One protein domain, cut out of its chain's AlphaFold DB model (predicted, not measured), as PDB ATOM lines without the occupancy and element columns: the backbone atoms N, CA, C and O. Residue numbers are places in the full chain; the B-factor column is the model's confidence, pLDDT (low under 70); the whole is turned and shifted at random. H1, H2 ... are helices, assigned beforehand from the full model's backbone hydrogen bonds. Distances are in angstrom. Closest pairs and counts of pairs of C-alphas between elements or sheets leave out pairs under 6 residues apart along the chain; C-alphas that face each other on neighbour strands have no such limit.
ATOM      1  N   LYS A 132      17.283  45.885  13.432       59.00
ATOM      2  CA  LYS A 132      16.211  45.036  12.891       59.00
ATOM      3  C   LYS A 132      16.564  43.544  12.898       59.00
ATOM      4  O   LYS A 132      15.668  42.722  13.054       59.00
ATOM      5  N   ASP A 133      17.847  43.204  12.769       55.66
ATOM      6  CA  ASP A 133      18.314  41.810  12.775       55.66
ATOM      7  C   ASP A 133      18.225  41.161  14.180       55.66
ATOM      8  O   ASP A 133      18.111  39.939  14.273       55.66
ATOM      9  N   TYR A 134      18.226  41.955  15.264       55.53
ATOM     10  CA  TYR A 134      18.201  41.455  16.653       55.53
ATOM     11  C   TYR A 134      16.888  41.716  17.411       55.53
ATOM     12  O   TYR A 134      16.566  40.966  18.331       55.53
ATOM     13  N   PHE A 135      16.115  42.746  17.042       57.22
ATOM     14  CA  PHE A 135      14.863  43.107  17.718       57.22
ATOM     15  C   PHE A 135      13.669  43.068  16.758       57.22
ATOM     16  O   PHE A 135      13.423  44.001  15.997       57.22
ATOM     17  N   GLU A 136      12.888  41.991  16.843       62.97
ATOM     18  CA  GLU A 136      11.554  41.904  16.244       62.97
ATOM     19  C   GLU A 136      10.504  42.251  17.309       62.97
ATOM     20  O   GLU A 136      10.225  41.448  18.203       62.97
ATOM     21  N   ASP A 137       9.891  43.434  17.209       63.38
ATOM     22  CA  ASP A 137       8.836  43.885  18.136       63.38
ATOM     23  C   ASP A 137       7.646  42.907  18.209       63.38
ATOM     24  O   ASP A 137       6.981  42.804  19.242       63.38
ATOM     25  N   SER A 138       7.414  42.115  17.156       67.50
ATOM     26  CA  SER A 138       6.386  41.065  17.124       67.50
ATOM     27  C   SER A 138       6.608  39.950  18.147       67.50
ATOM     28  O   SER A 138       5.656  39.299  18.574       67.50
ATOM     29  N   ASN A 139       7.854  39.704  18.553       74.44
ATOM     30  CA  ASN A 139       8.170  38.642  19.506       74.44
ATOM     31  C   ASN A 139       7.804  39.051  20.939       74.44
ATOM     32  O   ASN A 139       7.414  38.206  21.742       74.44
ATOM     33  N   LYS A 140       7.819  40.356  21.238       78.38
ATOM     34  CA  LYS A 140       7.383  40.889  22.532       78.38
ATOM     35  C   LYS A 140       5.897  40.632  22.772       78.38
ATOM     36  O   LYS A 140       5.528  40.112  23.818       78.38
ATOM     37  N   THR A 141       5.055  40.908  21.776       78.31
ATOM     38  CA  THR A 141       3.606  40.687  21.892       78.31
ATOM     39  C   THR A 141       3.259  39.213  22.088       78.31
ATOM     40  O   THR A 141       2.349  38.901  22.844       78.31
ATOM     41  N   VAL A 142       4.013  38.306  21.455       79.81
ATOM     42  CA  VAL A 142       3.853  36.849  21.609       79.81
ATOM     43  C   VAL A 142       4.181  36.407  23.040       79.81
ATOM     44  O   VAL A 142       3.441  35.616  23.626       79.81
ATOM     45  N   LEU A 143       5.251  36.943  23.632       79.44
ATOM     46  CA  LEU A 143       5.606  36.662  25.025       79.44
ATOM     47  C   LEU A 143       4.576  37.235  26.004       79.44
ATOM     48  O   LEU A 143       4.150  36.528  26.917       79.44
ATOM     49  N   ASP A 144       4.120  38.470  25.788       81.69
ATOM     50  CA  ASP A 144       3.101  39.102  26.631       81.69
ATOM     51  C   ASP A 144       1.801  38.279  26.642       81.69
ATOM     52  O   ASP A 144       1.226  38.034  27.706       81.69
ATOM     53  N   THR A 145       1.379  37.758  25.483       80.25
ATOM     54  CA  THR A 145       0.238  36.833  25.402       80.25
ATOM     55  C   THR A 145       0.515  35.500  26.099       80.25
ATOM     56  O   THR A 145      -0.367  34.968  26.768       80.25
ATOM     57  N   MET A 146       1.746  34.987  26.040       80.75
ATOM     58  CA  MET A 146       2.105  33.697  26.640       80.75
ATOM     59  C   MET A 146       2.031  33.755  28.164       80.75
ATOM     60  O   MET A 146       1.402  32.901  28.791       80.75
ATOM     61  N   PHE A 147       2.612  34.793  28.766       81.38
ATOM     62  CA  PHE A 147       2.563  34.997  30.213       81.38
ATOM     63  C   PHE A 147       1.168  35.397  30.712       81.38
ATOM     64  O   PHE A 147       0.862  35.212  31.894       81.38
ATOM     65  N   ALA A 148       0.312  35.943  29.843       80.06
ATOM     66  CA  ALA A 148      -1.090  36.190  30.160       80.06
ATOM     67  C   ALA A 148      -1.906  34.885  30.207       80.06
ATOM     68  O   ALA A 148      -2.652  34.681  31.169       80.06
ATOM     69  N   THR A 149      -1.727  33.995  29.223       76.25
ATOM     70  CA  THR A 149      -2.431  32.704  29.123       76.25
ATOM     71  C   THR A 149      -1.932  31.694  30.162       76.25
ATOM     72  O   THR A 149      -2.728  31.003  30.796       76.25
ATOM     73  N   LYS A 150      -0.617  31.631  30.407       76.38
ATOM     74  CA  LYS A 150       0.026  30.683  31.332       76.38
ATOM     75  C   LYS A 150       0.557  31.402  32.573       76.38
ATOM     76  O   LYS A 150       1.761  31.577  32.743       76.38
ATOM     77  N   LYS A 151      -0.346  31.792  33.480       76.75
ATOM     78  CA  LYS A 151       0.019  32.466  34.747       76.75
ATOM     79  C   LYS A 151       0.958  31.635  35.633       76.75
ATOM     80  O   LYS A 151       1.712  32.212  36.405       76.75
ATOM     81  N   GLU A 152       0.942  30.312  35.488       74.44
ATOM     82  CA  GLU A 152       1.832  29.374  36.188       74.44
ATOM     83  C   GLU A 152       3.312  29.576  35.836       74.44
ATOM     84  O   GLU A 152       4.170  29.345  36.682       74.44
ATOM     85  N   LEU A 153       3.614  30.074  34.628       73.19
ATOM     86  CA  LEU A 153       4.974  30.403  34.184       73.19
ATOM     87  C   LEU A 153       5.468  31.759  34.712       73.19
ATOM     88  O   LEU A 153       6.584  32.161  34.399       73.19
ATOM     89  N   LYS A 154       4.651  32.481  35.492       75.88
ATOM     90  CA  LYS A 154       5.116  33.651  36.253       75.88
ATOM     91  C   LYS A 154       5.819  33.253  37.548       75.88
ATOM     92  O   LYS A 154       6.521  34.084  38.117       75.88
ATOM     93  N   ASP A 155       5.613  32.022  38.019       84.25
ATOM     94  CA  ASP A 155       6.341  31.500  39.170       84.25
ATOM     95  C   ASP A 155       7.782  31.131  38.762       84.25
ATOM     96  O   ASP A 155       7.960  30.428  37.759       84.25
ATOM     97  N   PRO A 156       8.819  31.563  39.511       83.62
ATOM     98  CA  PRO A 156      10.214  31.334  39.140       83.62
ATOM     99  C   PRO A 156      10.590  29.860  38.959       83.62
ATOM    100  O   PRO A 156      11.376  29.537  38.070       83.62
ATOM    101  N   ASN A 157      10.030  28.950  39.761       84.25
ATOM    102  CA  ASN A 157      10.396  27.533  39.695       84.25
ATOM    103  C   ASN A 157       9.846  26.872  38.426       84.25
ATOM    104  O   ASN A 157      10.571  26.173  37.714       84.25
ATOM    105  N   ASN A 158       8.583  27.155  38.102       83.88
ATOM    106  CA  ASN A 158       7.943  26.659  36.885       83.88
ATOM    107  C   ASN A 158       8.558  27.281  35.627       83.88
ATOM    108  O   ASN A 158       8.747  26.581  34.630       83.88
ATOM    109  N   PHE A 159       8.913  28.571  35.677       85.69
ATOM    110  CA  PHE A 159       9.623  29.235  34.586       85.69
ATOM    111  C   PHE A 159      10.978  28.586  34.329       85.69
ATOM    112  O   PHE A 159      11.267  28.254  33.187       85.69
ATOM    113  N   ASN A 160      11.783  28.359  35.371       88.00
ATOM    114  CA  ASN A 160      13.106  27.756  35.219       88.00
ATOM    115  C   ASN A 160      13.019  26.343  34.633       88.00
ATOM    116  O   ASN A 160      13.777  26.016  33.723       88.00
ATOM    117  N   SER A 161      12.073  25.516  35.095       88.88
ATOM    118  CA  SER A 161      11.889  24.168  34.538       88.88
ATOM    119  C   SER A 161      11.467  24.212  33.069       88.88
ATOM    120  O   SER A 161      12.024  23.487  32.246       88.88
ATOM    121  N   TRP A 162      10.510  25.078  32.725       87.00
ATOM    122  CA  TRP A 162      10.065  25.255  31.343       87.00
ATOM    123  C   TRP A 162      11.183  25.815  30.455       87.00
ATOM    124  O   TRP A 162      11.380  25.341  29.338       87.00
ATOM    125  N   PHE A 163      11.928  26.805  30.952       87.31
ATOM    126  CA  PHE A 163      13.033  27.429  30.239       87.31
ATOM    127  C   PHE A 163      14.117  26.404  29.949       87.31
ATOM    128  O   PHE A 163      14.516  26.287  28.798       87.31
ATOM    129  N   ASN A 164      14.532  25.623  30.949       89.50
ATOM    130  CA  ASN A 164      15.529  24.575  30.764       89.50
ATOM    131  C   ASN A 164      15.050  23.540  29.738       89.50
ATOM    132  O   ASN A 164      15.782  23.231  28.808       89.50
ATOM    133  N   GLU A 165      13.800  23.072  29.817       89.12
ATOM    134  CA  GLU A 165      13.249  22.127  28.833       89.12
ATOM    135  C   GLU A 165      13.260  22.702  27.403       89.12
ATOM    136  O   GLU A 165      13.678  22.038  26.449       89.12
ATOM    137  N   LYS A 166      12.812  23.953  27.226       85.44
ATOM    138  CA  LYS A 166      12.802  24.609  25.910       85.44
ATOM    139  C   LYS A 166      14.201  24.948  25.417       85.44
ATOM    140  O   LYS A 166      14.440  24.854  24.214       85.44
ATOM    141  N   PHE A 167      15.104  25.315  26.317       87.25
ATOM    142  CA  PHE A 167      16.500  25.573  26.014       87.25
ATOM    143  C   PHE A 167      17.171  24.295  25.520       87.25
ATOM    144  O   PHE A 167      17.636  24.287  24.389       87.25
ATOM    145  N   GLU A 168      17.111  23.194  26.272       86.44
ATOM    146  CA  GLU A 168      17.702  21.911  25.865       86.44
ATOM    147  C   GLU A 168      17.125  21.399  24.532       86.44
ATOM    148  O   GLU A 168      17.853  20.894  23.680       86.44
ATOM    149  N   LYS A 169      15.825  21.602  24.272       87.38
ATOM    150  CA  LYS A 169      15.199  21.221  22.991       87.38
ATOM    151  C   LYS A 169      15.729  22.025  21.790       87.38
ATOM    152  O   LYS A 169      15.852  21.490  20.679       87.38
ATOM    153  N   HIS A 170      15.964  23.326  21.970       84.25
ATOM    154  CA  HIS A 170      16.294  24.257  20.879       84.25
ATOM    155  C   HIS A 170      17.757  24.701  20.848       84.25
ATOM    156  O   HIS A 170      18.145  25.390  19.902       84.25
ATOM    157  N   LYS A 171      18.568  24.269  21.818       82.94
ATOM    158  CA  LYS A 171      20.013  24.480  21.859       82.94
ATOM    159  C   LYS A 171      20.646  23.993  20.556       82.94
ATOM    160  O   LYS A 171      20.247  22.985  19.960       82.94
ATOM    161  N   LEU A 172      21.608  24.773  20.076       76.62
ATOM    162  CA  LEU A 172      22.464  24.367  18.973       76.62
ATOM    163  C   LEU A 172      23.524  23.433  19.546       76.62
ATOM    164  O   LEU A 172      24.491  23.879  20.161       76.62
ATOM    165  N   GLU A 173      23.310  22.135  19.361       70.50
ATOM    166  CA  GLU A 173      24.388  21.159  19.465       70.50
ATOM    167  C   GLU A 173      25.296  21.383  18.255       70.50
ATOM    168  O   GLU A 173      24.954  21.023  17.125       70.50
ATOM    169  N   ASP A 174      26.397  22.086  18.489       63.56
ATOM    170  CA  ASP A 174      27.511  22.154  17.557       63.56
ATOM    171  C   ASP A 174      28.673  21.379  18.168       63.56
ATOM    172  O   ASP A 174      28.846  21.386  19.393       63.56
ATOM    173  N   ASP A 175      29.480  20.745  17.320       59.19
ATOM    174  CA  ASP A 175      30.691  20.048  17.761       59.19
ATOM    175  C   ASP A 175      31.613  21.018  18.519       59.19
ATOM    176  O   ASP A 175      32.358  20.602  19.396       59.19
ATOM    177  N   ASP A 176      31.525  22.318  18.230       59.41
ATOM    178  CA  ASP A 176      32.305  23.373  18.874       59.41
ATOM    179  C   ASP A 176      31.746  23.801  20.240       59.41
ATOM    180  O   ASP A 176      32.515  24.120  21.144       59.41
ATOM    181  N   THR A 177      30.425  23.742  20.444       58.75
ATOM    182  CA  THR A 177      29.782  24.127  21.716       58.75
ATOM    183  C   THR A 177      30.125  23.152  22.848       58.75
ATOM    184  O   THR A 177      30.150  23.540  24.015       58.75
ATOM    185  N   ASN A 178      30.412  21.891  22.508       57.94
ATOM    186  CA  ASN A 178      30.752  20.841  23.471       57.94
ATOM    187  C   ASN A 178      32.274  20.616  23.626       57.94
ATOM    188  O   ASN A 178      32.685  19.888  24.527       57.94
ATOM    189  N   LYS A 179      33.131  21.270  22.824       65.81
ATOM    190  CA  LYS A 179      34.608  21.201  22.914       65.81
ATOM    191  C   LYS A 179      35.177  22.156  23.971       65.81
ATOM    192  O   LYS A 179      36.045  22.984  23.703       65.81
ATOM    193  N   GLY A 180      34.675  22.054  25.195       69.38
ATOM    194  CA  GLY A 180      35.293  22.712  26.344       69.38
ATOM    195  C   GLY A 180      36.413  21.867  26.951       69.38
ATOM    196  O   GLY A 180      36.512  20.665  26.724       69.38
ATOM    197  N   TYR A 181      37.193  22.467  27.847       76.19
ATOM    198  CA  TYR A 181      38.136  21.732  28.698       76.19
ATOM    199  C   TYR A 181      37.465  20.939  29.826       76.19
ATOM    200  O   TYR A 181      38.155  20.376  30.665       76.19
ATOM    201  N   GLY A 182      36.130  20.888  29.873       79.69
ATOM    202  CA  GLY A 182      35.381  20.291  30.977       79.69
ATOM    203  C   GLY A 182      35.666  18.807  31.189       79.69
ATOM    204  O   GLY A 182      35.729  18.374  32.333       79.69
ATOM    205  N   ASP A 183      35.860  18.037  30.118       82.50
ATOM    206  CA  ASP A 183      36.182  16.613  30.246       82.50
ATOM    207  C   ASP A 183      37.666  16.391  30.535       82.50
ATOM    208  O   ASP A 183      37.985  15.627  31.437       82.50
ATOM    209  N   ARG A 335      12.997  29.825  14.627       87.06
ATOM    210  CA  ARG A 335      11.634  29.664  14.083       87.06
ATOM    211  C   ARG A 335      10.873  28.524  14.753       87.06
ATOM    212  O   ARG A 335       9.689  28.685  15.024       87.06
ATOM    213  N   SER A 336      11.544  27.405  15.021       86.88
ATOM    214  CA  SER A 336      10.967  26.267  15.744       86.88
ATOM    215  C   SER A 336      10.569  26.655  17.173       86.88
ATOM    216  O   SER A 336       9.440  26.410  17.587       86.88
ATOM    217  N   PHE A 337      11.448  27.363  17.887       87.12
ATOM    218  CA  PHE A 337      11.197  27.891  19.228       87.12
ATOM    219  C   PHE A 337       9.981  28.824  19.267       87.12
ATOM    220  O   PHE A 337       9.061  28.623  20.060       87.12
ATOM    221  N   TRP A 338       9.918  29.807  18.364       84.94
ATOM    222  CA  TRP A 338       8.761  30.700  18.283       84.94
ATOM    223  C   TRP A 338       7.492  29.985  17.808       84.94
ATOM    224  O   TRP A 338       6.396  30.382  18.195       84.94
ATOM    225  N   GLY A 339       7.616  28.936  16.992       85.00
ATOM    226  CA  GLY A 339       6.506  28.066  16.604       85.00
ATOM    227  C   GLY A 339       5.906  27.329  17.801       85.00
ATOM    228  O   GLY A 339       4.695  27.391  17.999       85.00
ATOM    229  N   ASP A 340       6.751  26.719  18.636       83.69
ATOM    230  CA  ASP A 340       6.337  26.052  19.877       83.69
ATOM    231  C   ASP A 340       5.626  27.028  20.829       83.69
ATOM    232  O   ASP A 340       4.600  26.684  21.410       83.69
ATOM    233  N   ILE A 341       6.140  28.255  20.982       83.06
ATOM    234  CA  ILE A 341       5.496  29.274  21.827       83.06
ATOM    235  C   ILE A 341       4.129  29.663  21.269       83.06
ATOM    236  O   ILE A 341       3.168  29.749  22.024       83.06
ATOM    237  N   LYS A 342       4.013  29.855  19.953       82.75
ATOM    238  CA  LYS A 342       2.736  30.202  19.314       82.75
ATOM    239  C   LYS A 342       1.690  29.092  19.406       82.75
ATOM    240  O   LYS A 342       0.513  29.410  19.379       82.75
ATOM    241  N   GLN A 343       2.094  27.826  19.513       79.06
ATOM    242  CA  GLN A 343       1.173  26.711  19.779       79.06
ATOM    243  C   GLN A 343       0.697  26.653  21.238       79.06
ATOM    244  O   GLN A 343      -0.290  25.986  21.529       79.06
ATOM    245  N   LEU A 344       1.422  27.295  22.161       67.75
ATOM    246  CA  LEU A 344       1.070  27.376  23.583       67.75
ATOM    247  C   LEU A 344       0.153  28.566  23.911       67.75
ATOM    248  O   LEU A 344      -0.342  28.632  25.041       67.75
ATOM    249  N   LEU A 345      -0.013  29.493  22.963       64.25
ATOM    250  CA  LEU A 345      -0.992  30.582  22.981       64.25
ATOM    251  C   LEU A 345      -2.363  30.069  22.561       64.25
ATOM    252  O   LEU A 345      -3.340  30.480  23.225       64.25
TER     253      LEU A 345
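Overview. This is residues 132 to 183 and 335 to 345 of the 345 residues of an uncharacterized protein of viral metagenome (UniProt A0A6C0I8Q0). H1 and H3 form the two arms of a loose V, with short H2 at its corner, and H4 bridges the arms, meeting H1 and the last part of H3. Residues 172 to 183 stick out as a long arm beyond the last residue of H3, and residues 132 to 138, of which 137 and 138 belong to H1, stand free at the first end of the printed part. The printed part has 63 residues with four named helices, H1, H2, H3 and H4 in chain order, and no named strand; the class is all helix. The whole is loose, with a radius of gyration of the C-alphas of 14.7 A, and flat, spanning 42 by 32 by 17 A.

Along the chain. H1, residues 137 to 149, begins at C-alpha 137 (8.836, 43.885, 18.136) and is 19.3 A long. H2 is residues 151 to 154, 5.4 A. H3, residues 156 to 170, is 20.5 A long and ends at C-alpha 170 (16.294, 24.257, 20.879). H4, residues 335 to 344, is 14.4 A long and ends at C-alpha 344 (1.070, 27.376, 23.583).

Arrangement. H1 and H2 are close but not clearly touching, the closest C-alphas, of Phe 147 and Leu 153, being 6.5 A apart. H2 and H3 touch only at the corner, with C-alphas of Leu 153 and Phe 159 closest at 4.8 A. H1, with residues 142 to 146 alone, touches H4; the closest C-alphas, of Met 146 and Leu 344, are 7.1 A apart. These two run the same way at a shallow tilt of 32 degrees, only just short of steep. H3, with residues 166 to 170 alone, only just touches H4, with 3 pairs of C-alphas within 8 A, the closest those of His 170 and Phe 337 at 6.5 A. They run opposite ways at a steep tilt of 42 degrees. H1 and H3 are apart, as are H2 and H4. Each O i to N i+4 pair is within hydrogen-bond range in H3 and H4, and 8 of 9 are in H1; H2 is too short for such a pair.

Size, cuts and confidence. The two C-alphas farthest apart, of Ala 148 and Asp 183, are 42.1 A apart. Residues 184 to 334 are not printed, and C-alphas 183 and 335 across the cut are 32.2 A apart. The links H1 to H2 and H2 to H3 are tight; H3 to H4 is the link across the cut. Mean pLDDT of the printed part is 76.9, with residues 132 to 138, 174 to 180 and 344 to 345 under 70.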